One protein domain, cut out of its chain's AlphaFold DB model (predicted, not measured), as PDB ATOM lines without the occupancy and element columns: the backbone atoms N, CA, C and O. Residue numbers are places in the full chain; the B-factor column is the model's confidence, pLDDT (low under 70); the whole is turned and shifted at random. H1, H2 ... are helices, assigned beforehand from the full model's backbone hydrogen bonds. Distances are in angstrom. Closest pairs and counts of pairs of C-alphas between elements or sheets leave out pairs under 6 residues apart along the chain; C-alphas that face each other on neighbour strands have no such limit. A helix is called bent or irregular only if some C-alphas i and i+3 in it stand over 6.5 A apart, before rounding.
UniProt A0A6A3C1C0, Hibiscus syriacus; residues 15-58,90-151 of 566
ATOM      1  N   ASP A  15     193.223 191.714 258.248       79.56
ATOM      2  CA  ASP A  15     193.542 193.100 257.892       79.56
ATOM      3  C   ASP A  15     195.014 193.465 258.119       79.56
ATOM      4  O   ASP A  15     195.531 194.349 257.438       79.56
ATOM      5  N   SER A  16     195.713 192.729 258.985       85.25
ATOM      6  CA  SER A  16     197.151 192.887 259.219       85.25
ATOM      7  C   SER A  16     198.013 192.383 258.051       85.25
ATOM      8  O   SER A  16     199.207 192.666 258.004       85.25
ATOM      9  N   PHE A  17     197.429 191.658 257.086       86.31
ATOM     10  CA  PHE A  17     198.136 191.091 255.932       86.31
ATOM     11  C   PHE A  17     197.477 191.527 254.615       86.31
ATOM     12  O   PHE A  17     196.757 190.744 253.991       86.31
ATOM     13  N   PRO A  18     197.735 192.755 254.126       83.94
ATOM     14  CA  PRO A  18     197.023 193.319 252.976       83.94
ATOM     15  C   PRO A  18     197.158 192.483 251.694       83.94
ATOM     16  O   PRO A  18     196.179 192.323 250.969       83.94
ATOM     17  N   LYS A  19     198.329 191.880 251.434       82.38
ATOM     18  CA  LYS A  19     198.535 190.991 250.273       82.38
ATOM     19  C   LYS A  19     197.748 189.683 250.388       82.38
ATOM     20  O   LYS A  19     197.111 189.274 249.424       82.38
ATOM     21  N   LEU A  20     197.732 189.073 251.577       82.88
ATOM     22  CA  LEU A  20     196.945 187.867 251.844       82.88
ATOM     23  C   LEU A  20     195.446 188.155 251.731       82.88
ATOM     24  O   LEU A  20     194.722 187.376 251.125       82.88
ATOM     25  N   LYS A  21     194.994 189.298 252.258       84.38
ATOM     26  CA  LYS A  21     193.609 189.761 252.140       84.38
ATOM     27  C   LYS A  21     193.207 189.989 250.681       84.38
ATOM     28  O   LYS A  21     192.114 189.588 250.295       84.38
ATOM     29  N   SER A  22     194.077 190.616 249.886       81.00
ATOM     30  CA  SER A  22     193.847 190.839 248.452       81.00
ATOM     31  C   SER A  22     193.725 189.518 247.699       81.00
ATOM     32  O   SER A  22     192.720 189.285 247.032       81.00
ATOM     33  N   TRP A  23     194.692 188.614 247.888       83.56
ATOM     34  CA  TRP A  23     194.652 187.276 247.302       83.56
ATOM     35  C   TRP A  23     193.403 186.501 247.737       83.56
ATOM     36  O   TRP A  23     192.726 185.915 246.902       83.56
ATOM     37  N   TYR A  24     193.048 186.535 249.025       82.50
ATOM     38  CA  TYR A  24     191.873 185.837 249.546       82.50
ATOM     39  C   TYR A  24     190.569 186.358 248.927       82.50
ATOM     40  O   TYR A  24     189.702 185.563 248.580       82.50
ATOM     41  N   ARG A  25     190.433 187.676 248.728       83.19
ATOM     42  CA  ARG A  25     189.272 188.258 248.034       83.19
ATOM     43  C   ARG A  25     189.197 187.811 246.577       83.19
ATOM     44  O   ARG A  25     188.156 187.315 246.165       83.19
ATOM     45  N   GLN A  26     190.304 187.907 245.844       78.12
ATOM     46  CA  GLN A  26     190.375 187.445 244.457       78.12
ATOM     47  C   GLN A  26     190.069 185.941 244.346       78.12
ATOM     48  O   GLN A  26     189.359 185.494 243.449       78.12
ATOM     49  N   HIS A  27     190.576 185.149 245.288       82.56
ATOM     50  CA  HIS A  27     190.304 183.723 245.387       82.56
ATOM     51  C   HIS A  27     188.813 183.441 245.623       82.56
ATOM     52  O   HIS A  27     188.243 182.583 244.953       82.56
ATOM     53  N   LEU A  28     188.161 184.186 246.522       83.19
ATOM     54  CA  LEU A  28     186.718 184.079 246.753       83.19
ATOM     55  C   LEU A  28     185.901 184.460 245.514       83.19
ATOM     56  O   LEU A  28     184.973 183.736 245.163       83.19
ATOM     57  N   GLU A  29     186.254 185.548 244.828       80.19
ATOM     58  CA  GLU A  29     185.609 185.965 243.572       80.19
ATOM     59  C   GLU A  29     185.745 184.882 242.494       80.19
ATOM     60  O   GLU A  29     184.770 184.501 241.846       80.19
ATOM     61  N   CYS A  30     186.940 184.307 242.373       75.81
ATOM     62  CA  CYS A  30     187.225 183.221 241.450       75.81
ATOM     63  C   CYS A  30     186.420 181.944 241.744       75.81
ATOM     64  O   CYS A  30     186.080 181.208 240.818       75.81
ATOM     65  N   ILE A  31     186.123 181.651 243.011       79.56
ATOM     66  CA  ILE A  31     185.280 180.515 243.415       79.56
ATOM     67  C   ILE A  31     183.794 180.836 243.213       79.56
ATOM     68  O   ILE A  31     183.015 179.948 242.861       79.56
ATOM     69  N   ALA A  32     183.389 182.097 243.371       79.19
ATOM     70  CA  ALA A  32     181.998 182.519 243.248       79.19
ATOM     71  C   ALA A  32     181.506 182.580 241.790       79.19
ATOM     72  O   ALA A  32     180.376 182.184 241.519       79.19
ATOM     73  N   SER A  33     182.344 183.016 240.845       77.31
ATOM     74  CA  SER A  33     181.969 183.166 239.428       77.31
ATOM     75  C   SER A  33     183.024 182.630 238.464       77.31
ATOM     76  O   SER A  33     184.210 182.591 238.792       77.31
ATOM     77  N   THR A  34     182.598 182.246 237.255       72.81
ATOM     78  CA  THR A  34     183.517 181.964 236.141       72.81
ATOM     79  C   THR A  34     184.432 183.159 235.916       72.81
ATOM     80  O   THR A  34     183.976 184.303 235.994       72.81
ATOM     81  N   GLN A  35     185.711 182.906 235.652       67.94
ATOM     82  CA  GLN A  35     186.667 183.991 235.474       67.94
ATOM     83  C   GLN A  35     186.263 184.889 234.303       67.94
ATOM     84  O   GLN A  35     185.891 184.417 233.229       67.94
ATOM     85  N   SER A  36     186.333 186.201 234.525       60.91
ATOM     86  CA  SER A  36     186.236 187.163 233.433       60.91
ATOM     87  C   SER A  36     187.525 187.116 232.611       60.91
ATOM     88  O   SER A  36     188.610 186.885 233.148       60.91
ATOM     89  N   GLY A  37     187.399 187.281 231.292       59.66
ATOM     90  CA  GLY A  37     188.536 187.205 230.376       59.66
ATOM     91  C   GLY A  37     189.644 188.182 230.771       59.66
ATOM     92  O   GLY A  37     189.383 189.351 231.060       59.66
ATOM     93  N   LEU A  38     190.883 187.693 230.783       63.88
ATOM     94  CA  LEU A  38     192.051 188.470 231.182       63.88
ATOM     95  C   LEU A  38     192.234 189.685 230.258       63.88
ATOM     96  O   LEU A  38     192.354 189.539 229.040       63.88
ATOM     97  N   VAL A  39     192.278 190.890 230.835       62.78
ATOM     98  CA  VAL A  39     192.489 192.127 230.071       62.78
ATOM     99  C   VAL A  39     193.928 192.158 229.546       62.78
ATOM    100  O   VAL A  39     194.892 192.140 230.322       62.78
ATOM    101  N   GLN A  40     194.068 192.198 228.218       56.03
ATOM    102  CA  GLN A  40     195.360 192.265 227.534       56.03
ATOM    103  C   GLN A  40     196.122 193.541 227.937       56.03
ATOM    104  O   GLN A  40     195.548 194.626 227.984       56.03
ATOM    105  N   GLY A  41     197.422 193.406 228.228       58.03
ATOM    106  CA  GLY A  41     198.310 194.527 228.579       58.03
ATOM    107  C   GLY A  41     198.549 194.760 230.079       58.03
ATOM    108  O   GLY A  41     199.272 195.685 230.435       58.03
ATOM    109  N   THR A  42     197.991 193.928 230.962       72.62
ATOM    110  CA  THR A  42     198.238 193.995 232.417       72.62
ATOM    111  C   THR A  42     199.508 193.237 232.838       72.62
ATOM    112  O   THR A  42     199.980 192.341 232.138       72.62
ATOM    113  N   THR A  43     200.064 193.554 234.013       73.44
ATOM    114  CA  THR A  43     201.196 192.808 234.606       73.44
ATOM    115  C   THR A  43     200.834 191.348 234.895       73.44
ATOM    116  O   THR A  43     201.656 190.455 234.703       73.44
ATOM    117  N   VAL A  44     199.576 191.088 235.266       78.25
ATOM    118  CA  VAL A  44     199.034 189.734 235.463       78.25
ATOM    119  C   VAL A  44     199.073 188.933 234.160       78.25
ATOM    120  O   VAL A  44     199.466 187.772 234.180       78.25
ATOM    121  N   PHE A  45     198.768 189.552 233.012       81.44
ATOM    122  CA  PHE A  45     198.872 188.900 231.701       81.44
ATOM    123  C   PHE A  45     200.289 188.399 231.395       81.44
ATOM    124  O   PHE A  45     200.456 187.263 230.958       81.44
ATOM    125  N   GLN A  46     201.313 189.204 231.683       82.62
ATOM    126  CA  GLN A  46     202.710 188.802 231.480       82.62
ATOM    127  C   GLN A  46     203.105 187.635 232.393       82.62
ATOM    128  O   GLN A  46     203.783 186.705 231.954       82.62
ATOM    129  N   THR A  47     202.645 187.652 233.646       85.75
ATOM    130  CA  THR A  47     202.854 186.546 234.587       85.75
ATOM    131  C   THR A  47     202.165 185.266 234.119       85.75
ATOM    132  O   THR A  47     202.781 184.203 234.142       85.75
ATOM    133  N   VAL A  48     200.917 185.351 233.649       86.25
ATOM    134  CA  VAL A  48     200.153 184.206 233.128       86.25
ATOM    135  C   VAL A  48     200.840 183.590 231.910       86.25
ATOM    136  O   VAL A  48     201.027 182.374 231.876       86.25
ATOM    137  N   ASP A  49     201.283 184.403 230.947       86.12
ATOM    138  CA  ASP A  49     202.014 183.917 229.770       86.12
ATOM    139  C   ASP A  49     203.337 183.240 230.161       86.12
ATOM    140  O   ASP A  49     203.664 182.147 229.694       86.12
ATOM    141  N   ALA A  50     204.081 183.835 231.094       87.31
ATOM    142  CA  ALA A  50     205.330 183.258 231.573       87.31
ATOM    143  C   ALA A  50     205.116 181.929 232.331       87.31
ATOM    144  O   ALA A  50     205.914 181.001 232.178       87.31
ATOM    145  N   LEU A  51     204.023 181.804 233.092       89.75
ATOM    146  CA  LEU A  51     203.629 180.564 233.771       89.75
ATOM    147  C   LEU A  51     203.172 179.483 232.785       89.75
ATOM    148  O   LEU A  51     203.604 178.340 232.912       89.75
ATOM    149  N   LEU A  52     202.367 179.821 231.775       89.44
ATOM    150  CA  LEU A  52     201.969 178.879 230.722       89.44
ATOM    151  C   LEU A  52     203.190 178.358 229.953       89.44
ATOM    152  O   LEU A  52     203.323 177.153 229.731       89.44
ATOM    153  N   ASN A  53     204.124 179.250 229.614       88.06
ATOM    154  CA  ASN A  53     205.388 178.884 228.983       88.06
ATOM    155  C   ASN A  53     206.254 177.997 229.884       88.06
ATOM    156  O   ASN A  53     206.913 177.089 229.384       88.06
ATOM    157  N   MET A  54     206.257 178.229 231.198       88.81
ATOM    158  CA  MET A  54     206.941 177.363 232.159       88.81
ATOM    159  C   MET A  54     206.301 175.967 232.200       88.81
ATOM    160  O   MET A  54     207.018 174.978 232.090       88.81
ATOM    161  N   MET A  55     204.972 175.889 232.311       87.75
ATOM    162  CA  MET A  55     204.230 174.631 232.458       87.75
ATOM    163  C   MET A  55     204.243 173.762 231.193       87.75
ATOM    164  O   MET A  55     204.227 172.540 231.292       87.75
ATOM    165  N   PHE A  56     204.256 174.368 229.998       86.75
ATOM    166  CA  PHE A  56     203.970 173.652 228.745       86.75
ATOM    167  C   PHE A  56     205.044 173.795 227.654       86.75
ATOM    168  O   PHE A  56     204.818 173.422 226.500       86.75
ATOM    169  N   ARG A  57     206.255 174.268 227.989       70.56
ATOM    170  CA  ARG A  57     207.342 174.598 227.035       70.56
ATOM    171  C   ARG A  57     207.755 173.495 226.049       70.56
ATOM    172  O   ARG A  57     208.416 173.786 225.053       70.56
ATOM    173  N   LYS A  58     207.415 172.229 226.311       55.94
ATOM    174  CA  LYS A  58     207.693 171.107 225.394       55.94
ATOM    175  C   LYS A  58     206.794 171.090 224.152       55.94
ATOM    176  O   LYS A  58     207.200 170.520 223.144       55.94
ATOM    177  N   PRO A  90     207.390 187.413 241.669       86.06
ATOM    178  CA  PRO A  90     206.972 187.337 243.067       86.06
ATOM    179  C   PRO A  90     205.927 186.238 243.306       86.06
ATOM    180  O   PRO A  90     204.997 186.072 242.525       86.06
ATOM    181  N   ALA A  91     206.026 185.524 244.431       87.50
ATOM    182  CA  ALA A  91     205.093 184.438 244.760       87.50
ATOM    183  C   ALA A  91     203.619 184.890 244.799       87.50
ATOM    184  O   ALA A  91     202.730 184.116 244.459       87.50
ATOM    185  N   TRP A  92     203.360 186.142 245.188       87.19
ATOM    186  CA  TRP A  92     202.013 186.721 245.185       87.19
ATOM    187  C   TRP A  92     201.454 186.873 243.770       87.19
ATOM    188  O   TRP A  92     200.323 186.467 243.538       87.19
ATOM    189  N   ASP A  93     202.266 187.342 242.826       85.88
ATOM    190  CA  ASP A  93     201.871 187.504 241.424       85.88
ATOM    191  C   ASP A  93     201.615 186.132 240.771       85.88
ATOM    192  O   ASP A  93     200.708 185.981 239.954       85.88
ATOM    193  N   VAL A  94     202.363 185.093 241.175       89.44
ATOM    194  CA  VAL A  94     202.106 183.701 240.758       89.44
ATOM    195  C   VAL A  94     200.763 183.206 241.293       89.44
ATOM    196  O   VAL A  94     200.003 182.580 240.558       89.44
ATOM    197  N   LEU A  95     200.452 183.482 242.561       88.69
ATOM    198  CA  LEU A  95     199.179 183.100 243.179       88.69
ATOM    199  C   LEU A  95     197.980 183.865 242.596       88.69
ATOM    200  O   LEU A  95     196.897 183.294 242.492       88.69
ATOM    201  N   GLU A  96     198.179 185.124 242.209       85.88
ATOM    202  CA  GLU A  96     197.200 185.962 241.511       85.88
ATOM    203  C   GLU A  96     196.969 185.491 240.065       85.88
ATOM    204  O   GLU A  96     195.829 185.473 239.599       85.88
ATOM    205  N   GLY A  97     198.026 185.064 239.366       87.19
ATOM    206  CA  GLY A  97     197.953 184.544 237.998       87.19
ATOM    207  C   GLY A  97     197.472 183.092 237.890       87.19
ATOM    208  O   GLY A  97     196.913 182.708 236.863       87.19
ATOM    209  N   ALA A  98     197.660 182.275 238.933       90.62
ATOM    210  CA  ALA A  98     197.389 180.837 238.895       90.62
ATOM    211  C   ALA A  98     195.964 180.471 238.434       90.62
ATOM    212  O   ALA A  98     195.853 179.601 237.572       90.62
ATOM    213  N   PRO A  99     194.878 181.110 238.908       89.25
ATOM    214  CA  PRO A  99     193.532 180.802 238.425       89.25
ATOM    215  C   PRO A  99     193.351 180.966 236.907       89.25
ATOM    216  O   PRO A  99     192.779 180.087 236.267       89.25
ATOM    217  N   TYR A 100     193.912 182.028 236.317       88.38
ATOM    218  CA  TYR A 100     193.836 182.285 234.874       88.38
ATOM    219  C   TYR A 100     194.609 181.238 234.071       88.38
ATOM    220  O   TYR A 100     194.168 180.786 233.016       88.38
ATOM    221  N   VAL A 101     195.771 180.826 234.587       91.50
ATOM    222  CA  VAL A 101     196.576 179.752 233.994       91.50
ATOM    223  C   VAL A 101     195.804 178.431 234.010       91.50
ATOM    224  O   VAL A 101     195.828 177.695 233.024       91.50
ATOM    225  N   LEU A 102     195.098 178.135 235.107       92.38
ATOM    226  CA  LEU A 102     194.276 176.933 235.236       92.38
ATOM    227  C   LEU A 102     193.095 176.943 234.268       92.38
ATOM    228  O   LEU A 102     192.865 175.935 233.602       92.38
ATOM    229  N   ASP A 103     192.394 178.069 234.145       90.31
ATOM    230  CA  ASP A 103     191.300 178.229 233.186       90.31
ATOM    231  C   ASP A 103     191.764 178.010 231.740       90.31
ATOM    232  O   ASP A 103     191.196 177.201 231.000       90.31
ATOM    233  N   ALA A 104     192.864 178.665 231.358       91.19
ATOM    234  CA  ALA A 104     193.451 178.533 230.033       91.19
ATOM    235  C   ALA A 104     193.905 177.091 229.751       91.19
ATOM    236  O   ALA A 104     193.663 176.569 228.660       91.19
ATOM    237  N   ALA A 105     194.526 176.424 230.729       93.12
ATOM    238  CA  ALA A 105     194.989 175.046 230.594       93.12
ATOM    239  C   ALA A 105     193.825 174.046 230.469       93.12
ATOM    240  O   ALA A 105     193.857 173.177 229.592       93.12
ATOM    241  N   LEU A 106     192.775 174.182 231.288       92.50
ATOM    242  CA  LEU A 106     191.563 173.359 231.177       92.50
ATOM    243  C   LEU A 106     190.857 173.599 229.844       92.50
ATOM    244  O   LEU A 106     190.488 172.638 229.172       92.50
ATOM    245  N   THR A 107     190.732 174.858 229.420       91.75
ATOM    246  CA  THR A 107     190.137 175.224 228.131       91.75
ATOM    247  C   THR A 107     190.933 174.630 226.974       91.75
ATOM    248  O   THR A 107     190.351 174.021 226.075       91.75
ATOM    249  N   ALA A 108     192.262 174.743 226.991       91.31
ATOM    250  CA  ALA A 108     193.122 174.156 225.969       91.31
ATOM    251  C   ALA A 108     192.990 172.625 225.925       91.31
ATOM    252  O   ALA A 108     192.938 172.051 224.836       91.31
ATOM    253  N   CYS A 109     192.884 171.974 227.087       92.38
ATOM    254  CA  CYS A 109     192.691 170.529 227.175       92.38
ATOM    255  C   CYS A 109     191.307 170.098 226.667       92.38
ATOM    256  O   CYS A 109     191.211 169.173 225.864       92.38
ATOM    257  N   ALA A 110     190.245 170.824 227.031       91.25
ATOM    258  CA  ALA A 110     188.881 170.573 226.561       91.25
ATOM    259  C   ALA A 110     188.744 170.675 225.032       91.25
ATOM    260  O   ALA A 110     187.944 169.960 224.433       91.25
ATOM    261  N   HIS A 111     189.539 171.544 224.399       90.38
ATOM    262  CA  HIS A 111     189.580 171.719 222.944       90.38
ATOM    263  C   HIS A 111     190.637 170.842 222.247       90.38
ATOM    264  O   HIS A 111     190.876 171.017 221.054       90.38
ATOM    265  N   GLY A 112     191.304 169.934 222.969       87.19
ATOM    266  CA  GLY A 112     192.313 169.027 222.409       87.19
ATOM    267  C   GLY A 112     193.629 169.694 221.987       87.19
ATOM    268  O   GLY A 112     194.452 169.056 221.338       87.19
ATOM    269  N   LYS A 113     193.858 170.964 222.350       88.81
ATOM    270  CA  LYS A 113     195.125 171.677 222.093       88.81
ATOM    271  C   LYS A 113     196.231 171.279 223.071       88.81
ATOM    272  O   LYS A 113     197.408 171.436 222.761       88.81
ATOM    273  N   LEU A 114     195.844 170.800 224.251       91.06
ATOM    274  CA  LEU A 114     196.736 170.346 225.312       91.06
ATOM    275  C   LEU A 114     196.393 168.896 225.667       91.06
ATOM    276  O   LEU A 114     195.237 168.596 225.972       91.06
ATOM    277  N   SER A 115     197.382 167.997 225.649       91.19
ATOM    278  CA  SER A 115     197.146 166.605 226.043       91.19
ATOM    279  C   SER A 115     196.882 166.507 227.557       91.19
ATOM    280  O   SER A 115     197.461 167.280 228.328       91.19
ATOM    281  N   PRO A 116     196.062 165.555 228.040       91.44
ATOM    282  CA  PRO A 116     195.834 165.390 229.479       91.44
ATOM    283  C   PRO A 116     197.110 165.100 230.277       91.44
ATOM    284  O   PRO A 116     197.249 165.520 231.428       91.44
ATOM    285  N   ARG A 117     198.075 164.407 229.657       89.81
ATOM    286  CA  ARG A 117     199.386 164.131 230.253       89.81
ATOM    287  C   ARG A 117     200.196 165.409 230.449       89.81
ATOM    288  O   ARG A 117     200.804 165.580 231.508       89.81
ATOM    289  N   ASP A 118     200.193 166.290 229.454       90.81
ATOM    290  CA  ASP A 118     200.864 167.585 229.552       90.81
ATOM    291  C   ASP A 118     200.158 168.479 230.568       90.81
ATOM    292  O   ASP A 118     200.837 169.094 231.380       90.81
ATOM    293  N   LEU A 119     198.818 168.473 230.612       93.25
ATOM    294  CA  LEU A 119     198.045 169.169 231.645       93.25
ATOM    295  C   LEU A 119     198.462 168.720 233.052       93.25
ATOM    296  O   LEU A 119     198.833 169.555 233.872       93.25
ATOM    297  N   ALA A 120     198.449 167.414 233.332       91.69
ATOM    298  CA  ALA A 120     198.812 166.894 234.651       91.69
ATOM    299  C   ALA A 120     200.271 167.212 235.023       91.69
ATOM    300  O   ALA A 120     200.554 167.553 236.172       91.69
ATOM    301  N   THR A 121     201.186 167.146 234.049       90.44
ATOM    302  CA  THR A 121     202.603 167.484 234.252       90.44
ATOM    303  C   THR A 121     202.784 168.980 234.502       90.44
ATOM    304  O   THR A 121     203.455 169.347 235.456       90.44
ATOM    305  N   GLY A 122     202.117 169.845 233.737       91.81
ATOM    306  CA  GLY A 122     202.172 171.292 233.932       91.81
ATOM    307  C   GLY A 122     201.594 171.724 235.280       91.81
ATOM    308  O   GLY A 122     202.189 172.548 235.967       91.81
ATOM    309  N   LEU A 123     200.471 171.133 235.713       92.62
ATOM    310  CA  LEU A 123     199.918 171.361 237.056       92.62
ATOM    311  C   LEU A 123     200.910 170.958 238.152       92.62
ATOM    312  O   LEU A 123     201.044 171.661 239.155       92.62
ATOM    313  N   LYS A 124     201.609 169.838 237.952       90.25
ATOM    314  CA  LYS A 124     202.662 169.386 238.858       90.25
ATOM    315  C   LYS A 124     203.837 170.364 238.862       90.25
ATOM    316  O   LYS A 124     204.285 170.730 239.938       90.25
ATOM    317  N   ASP A 125     204.290 170.830 237.703       90.06
ATOM    318  CA  ASP A 125     205.397 171.784 237.590       90.06
ATOM    319  C   ASP A 125     205.059 173.125 238.265       90.06
ATOM    320  O   ASP A 125     205.906 173.703 238.944       90.06
ATOM    321  N   LEU A 126     203.807 173.590 238.168       91.12
ATOM    322  CA  LEU A 126     203.326 174.778 238.883       91.12
ATOM    323  C   LEU A 126     203.345 174.590 240.409       91.12
ATOM    324  O   LEU A 126     203.804 175.471 241.141       91.12
ATOM    325  N   ALA A 127     202.870 173.439 240.888       89.62
ATOM    326  CA  ALA A 127     202.855 173.109 242.311       89.62
ATOM    327  C   ALA A 127     204.264 172.863 242.878       89.62
ATOM    328  O   ALA A 127     204.543 173.258 244.008       89.62
ATOM    329  N   ASP A 128     205.162 172.266 242.095       87.38
ATOM    330  CA  ASP A 128     206.563 172.054 242.464       87.38
ATOM    331  C   ASP A 128     207.346 173.382 242.459       87.38
ATOM    332  O   ASP A 128     208.200 173.593 243.320       87.38
ATOM    333  N   PHE A 129     207.023 174.304 241.540       88.19
ATOM    334  CA  PHE A 129     207.605 175.650 241.489       88.19
ATOM    335  C   PHE A 129     207.182 176.511 242.685       88.19
ATOM    336  O   PHE A 129     208.021 177.149 243.325       88.19
ATOM    337  N   LEU A 130     205.887 176.521 243.012       90.38
ATOM    338  CA  LEU A 130     205.355 177.214 244.181       90.38
ATOM    339  C   LEU A 130     204.296 176.348 244.884       90.38
ATOM    340  O   LEU A 130     203.120 176.421 244.519       90.38
ATOM    341  N   PRO A 131     204.658 175.617 245.957       88.38
ATOM    342  CA  PRO A 131     203.755 174.761 246.738       88.38
ATOM    343  C   PRO A 131     202.421 175.389 247.154       88.38
ATOM    344  O   PRO A 131     201.400 174.706 247.222       88.38
ATOM    345  N   ALA A 132     202.408 176.700 247.418       88.00
ATOM    346  CA  ALA A 132     201.201 177.432 247.799       88.00
ATOM    347  C   ALA A 132     200.125 177.445 246.693       88.00
ATOM    348  O   ALA A 132     198.937 177.574 246.993       88.00
ATOM    349  N   THR A 133     200.508 177.260 245.424       90.25
ATOM    350  CA  THR A 133     199.557 177.183 244.302       90.25
ATOM    351  C   THR A 133     198.636 175.976 244.411       90.25
ATOM    352  O   THR A 133     197.512 176.052 243.928       90.25
ATOM    353  N   LEU A 134     199.027 174.908 245.116       89.31
ATOM    354  CA  LEU A 134     198.214 173.701 245.264       89.31
ATOM    355  C   LEU A 134     196.844 173.985 245.897       89.31
ATOM    356  O   LEU A 134     195.842 173.419 245.469       89.31
ATOM    357  N   ALA A 135     196.775 174.920 246.851       87.19
ATOM    358  CA  ALA A 135     195.508 175.376 247.424       87.19
ATOM    359  C   ALA A 135     194.627 176.088 246.379       87.19
ATOM    360  O   ALA A 135     193.411 175.903 246.356       87.19
ATOM    361  N   THR A 136     195.246 176.858 245.482       89.12
ATOM    362  CA  THR A 136     194.559 177.535 244.373       89.12
ATOM    363  C   THR A 136     194.078 176.531 243.328       89.12
ATOM    364  O   THR A 136     192.921 176.598 242.932       89.12
ATOM    365  N   ILE A 137     194.913 175.552 242.954       91.00
ATOM    366  CA  ILE A 137     194.557 174.455 242.039       91.00
ATOM    367  C   ILE A 137     193.341 173.707 242.572       91.00
ATOM    368  O   ILE A 137     192.334 173.581 241.881       91.00
ATOM    369  N   VAL A 138     193.415 173.245 243.821       90.06
ATOM    370  CA  VAL A 138     192.329 172.503 244.459       90.06
ATOM    371  C   VAL A 138     191.051 173.328 244.484       90.06
ATOM    372  O   VAL A 138     190.012 172.829 244.063       90.06
ATOM    373  N   SER A 139     191.108 174.579 244.934       88.88
ATOM    374  CA  SER A 139     189.904 175.401 245.094       88.88
ATOM    375  C   SER A 139     189.293 175.815 243.756       88.88
ATOM    376  O   SER A 139     188.073 175.808 243.618       88.88
ATOM    377  N   TYR A 140     190.123 176.114 242.751       90.56
ATOM    378  CA  TYR A 140     189.657 176.435 241.404       90.56
ATOM    379  C   TYR A 140     188.967 175.237 240.753       90.56
ATOM    380  O   TYR A 140     187.804 175.322 240.365       90.56
ATOM    381  N   LEU A 141     189.651 174.086 240.709       90.88
ATOM    382  CA  LEU A 141     189.079 172.861 240.149       90.88
ATOM    383  C   LEU A 141     187.823 172.441 240.923       90.88
ATOM    384  O   LEU A 141     186.857 171.998 240.311       90.88
ATOM    385  N   SER A 142     187.793 172.649 242.243       88.81
ATOM    386  CA  SER A 142     186.605 172.417 243.075       88.81
ATOM    387  C   SER A 142     185.400 173.247 242.638       88.81
ATOM    388  O   SER A 142     184.288 172.725 242.504       88.81
ATOM    389  N   ALA A 143     185.623 174.544 242.414       88.50
ATOM    390  CA  ALA A 143     184.592 175.462 241.953       88.50
ATOM    391  C   ALA A 143     184.084 175.055 240.564       88.50
ATOM    392  O   ALA A 143     182.876 174.965 240.357       88.50
ATOM    393  N   GLU A 144     184.986 174.713 239.643       89.44
ATOM    394  CA  GLU A 144     184.632 174.281 238.288       89.44
ATOM    395  C   GLU A 144     183.867 172.951 238.240       89.44
ATOM    396  O   GLU A 144     182.928 172.805 237.456       89.44
ATOM    397  N   VAL A 145     184.206 171.990 239.110       88.94
ATOM    398  CA  VAL A 145     183.417 170.756 239.275       88.94
ATOM    399  C   VAL A 145     181.997 171.087 239.733       88.94
ATOM    400  O   VAL A 145     181.035 170.569 239.173       88.94
ATOM    401  N   THR A 146     181.865 171.975 240.721       84.62
ATOM    402  CA  THR A 146     180.569 172.342 241.310       84.62
ATOM    403  C   THR A 146     179.701 173.141 240.332       84.62
ATOM    404  O   THR A 146     178.479 173.010 240.344       84.62
ATOM    405  N   ARG A 147     180.321 173.930 239.445       86.62
ATOM    406  CA  ARG A 147     179.640 174.644 238.353       86.62
ATOM    407  C   ARG A 147     179.050 173.704 237.305       86.62
ATOM    408  O   ARG A 147     178.051 174.051 236.686       86.62
ATOM    409  N   GLY A 148     179.665 172.541 237.081       85.50
ATOM    410  CA  GLY A 148     179.158 171.534 236.142       85.50
ATOM    411  C   GLY A 148     179.159 171.968 234.669       85.50
ATOM    412  O   GLY A 148     178.424 171.396 233.871       85.50
ATOM    413  N   ILE A 149     179.964 172.974 234.299       85.12
ATOM    414  CA  ILE A 149     180.006 173.541 232.934       85.12
ATOM    415  C   ILE A 149     180.855 172.670 231.992       85.12
ATOM    416  O   ILE A 149     180.613 172.603 230.785       85.12
ATOM    417  N   TRP A 150     181.860 171.983 232.534       88.06
ATOM    418  CA  TRP A 150     182.808 171.201 231.749       88.06
ATOM    419  C   TRP A 150     182.225 169.860 231.307       88.06
ATOM    420  O   TRP A 150     181.686 169.103 232.115       88.06
ATOM    421  N   LYS A 151     182.421 169.522 230.027       88.56
ATOM    422  CA  LYS A 151     182.058 168.203 229.498       88.56
ATOM    423  C   LYS A 151     182.864 167.099 230.207       88.56
ATOM    424  O   LYS A 151     184.074 167.266 230.395       88.56
TER     425      LYS A 151
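What this domain is: This is residues 15 to 58 and 90 to 151 of the 566 residues of a protein of Hibiscus syriacus (UniProt A0A6A3C1C0). The kinked helix H3 makes the core of a cluster of five helices, and the other four pack on it: H2 crosses it on one side and H5 on the opposite side, while H4 folds back beside its last part and H1 packs on its first part. H1, H3, H4 and H5 make a bundle, with H2 set steeply against it. The printed part has 106 residues with five named helices, in the order H1, H2, H3, H4, H5, and no named strand; the class is all helix. It is compact, with a radius of gyration of the C-alphas of 13.4 A and spans of 43 by 29 by 27 A.

Where its parts are: Find C-alpha 91 at (205.093, 184.438, 244.760); from there H3, residues 91 to 110, runs 28.0 A to C-alpha 110 at (188.881, 170.573, 226.561). H3 is irregular, with C-alphas 96 and 99 standing 7.0 A apart, and has a kink of 41 degrees near residue 98. After it come H4, residues 116 to 129, 19.7 A long, and H5, residues 133 to 147, 20.9 A long, ending at C-alpha 147 at (179.640, 174.644, 238.353). Before it, look for H1, residues 18 to 32, 20.9 A, and H2, residues 43 to 56, 20.2 A.

How they stand to each other: Start at the hub, H3, which touches the four other helices. H2 touches it at a steep tilt of 57 degrees, the same way, and the C-alphas of Val 48 and Gly 97 are the closest at 5.4 A. On H5, look at Thr 133: its C-alpha is 6.0 A from that of Leu 95, the closest pair where H5 touches residues 94 to 102 of H3 at a steep tilt of 43 degrees. H3 and H4 form a helical hairpin at a shallow tilt of 4 degrees, with Cys 109 and Pro 116 the closest C-alphas at 6.4 A. H4 and H5 form another, at a steep tilt of 41 degrees, with the C-alphas of Ala 127 and Leu 134 closest at 5.5 A. H1 touches residues 92 to 99 of H3, at a shallow tilt of 19 degrees, the same way; the closest C-alphas are those of Trp 23 and Glu 96, 6.5 A. With residues 27 to 32 alone H1 touches H5, where the C-alphas of Ile 31 and Ala 143 are closest at 5.3 A. H2 touches H4 with residues 51 to 56 alone, the closest C-alphas being those of Met 55 and Gly 122, 4.2 A. H1 and H4 are apart, as are H2 and H5, and H1 and H2. In H1, H2, H4 and H5 every O i to N i+4 pair is within hydrogen-bond range; in H3 it is 14 of 16.

The domain as a whole: The C-alphas farthest apart are those of Ser 16 and Gly 112, 44.1 A. Residues 59 to 89 are not printed, and C-alphas 58 and 90 stand 24.0 A apart across this cut. The links H3 to H4 and H4 to H5 are tight, and H1 to H2 is short. The mean pLDDT of the printed part is 84.8; look for values under 70 at residues 35 to 41 and residue 58.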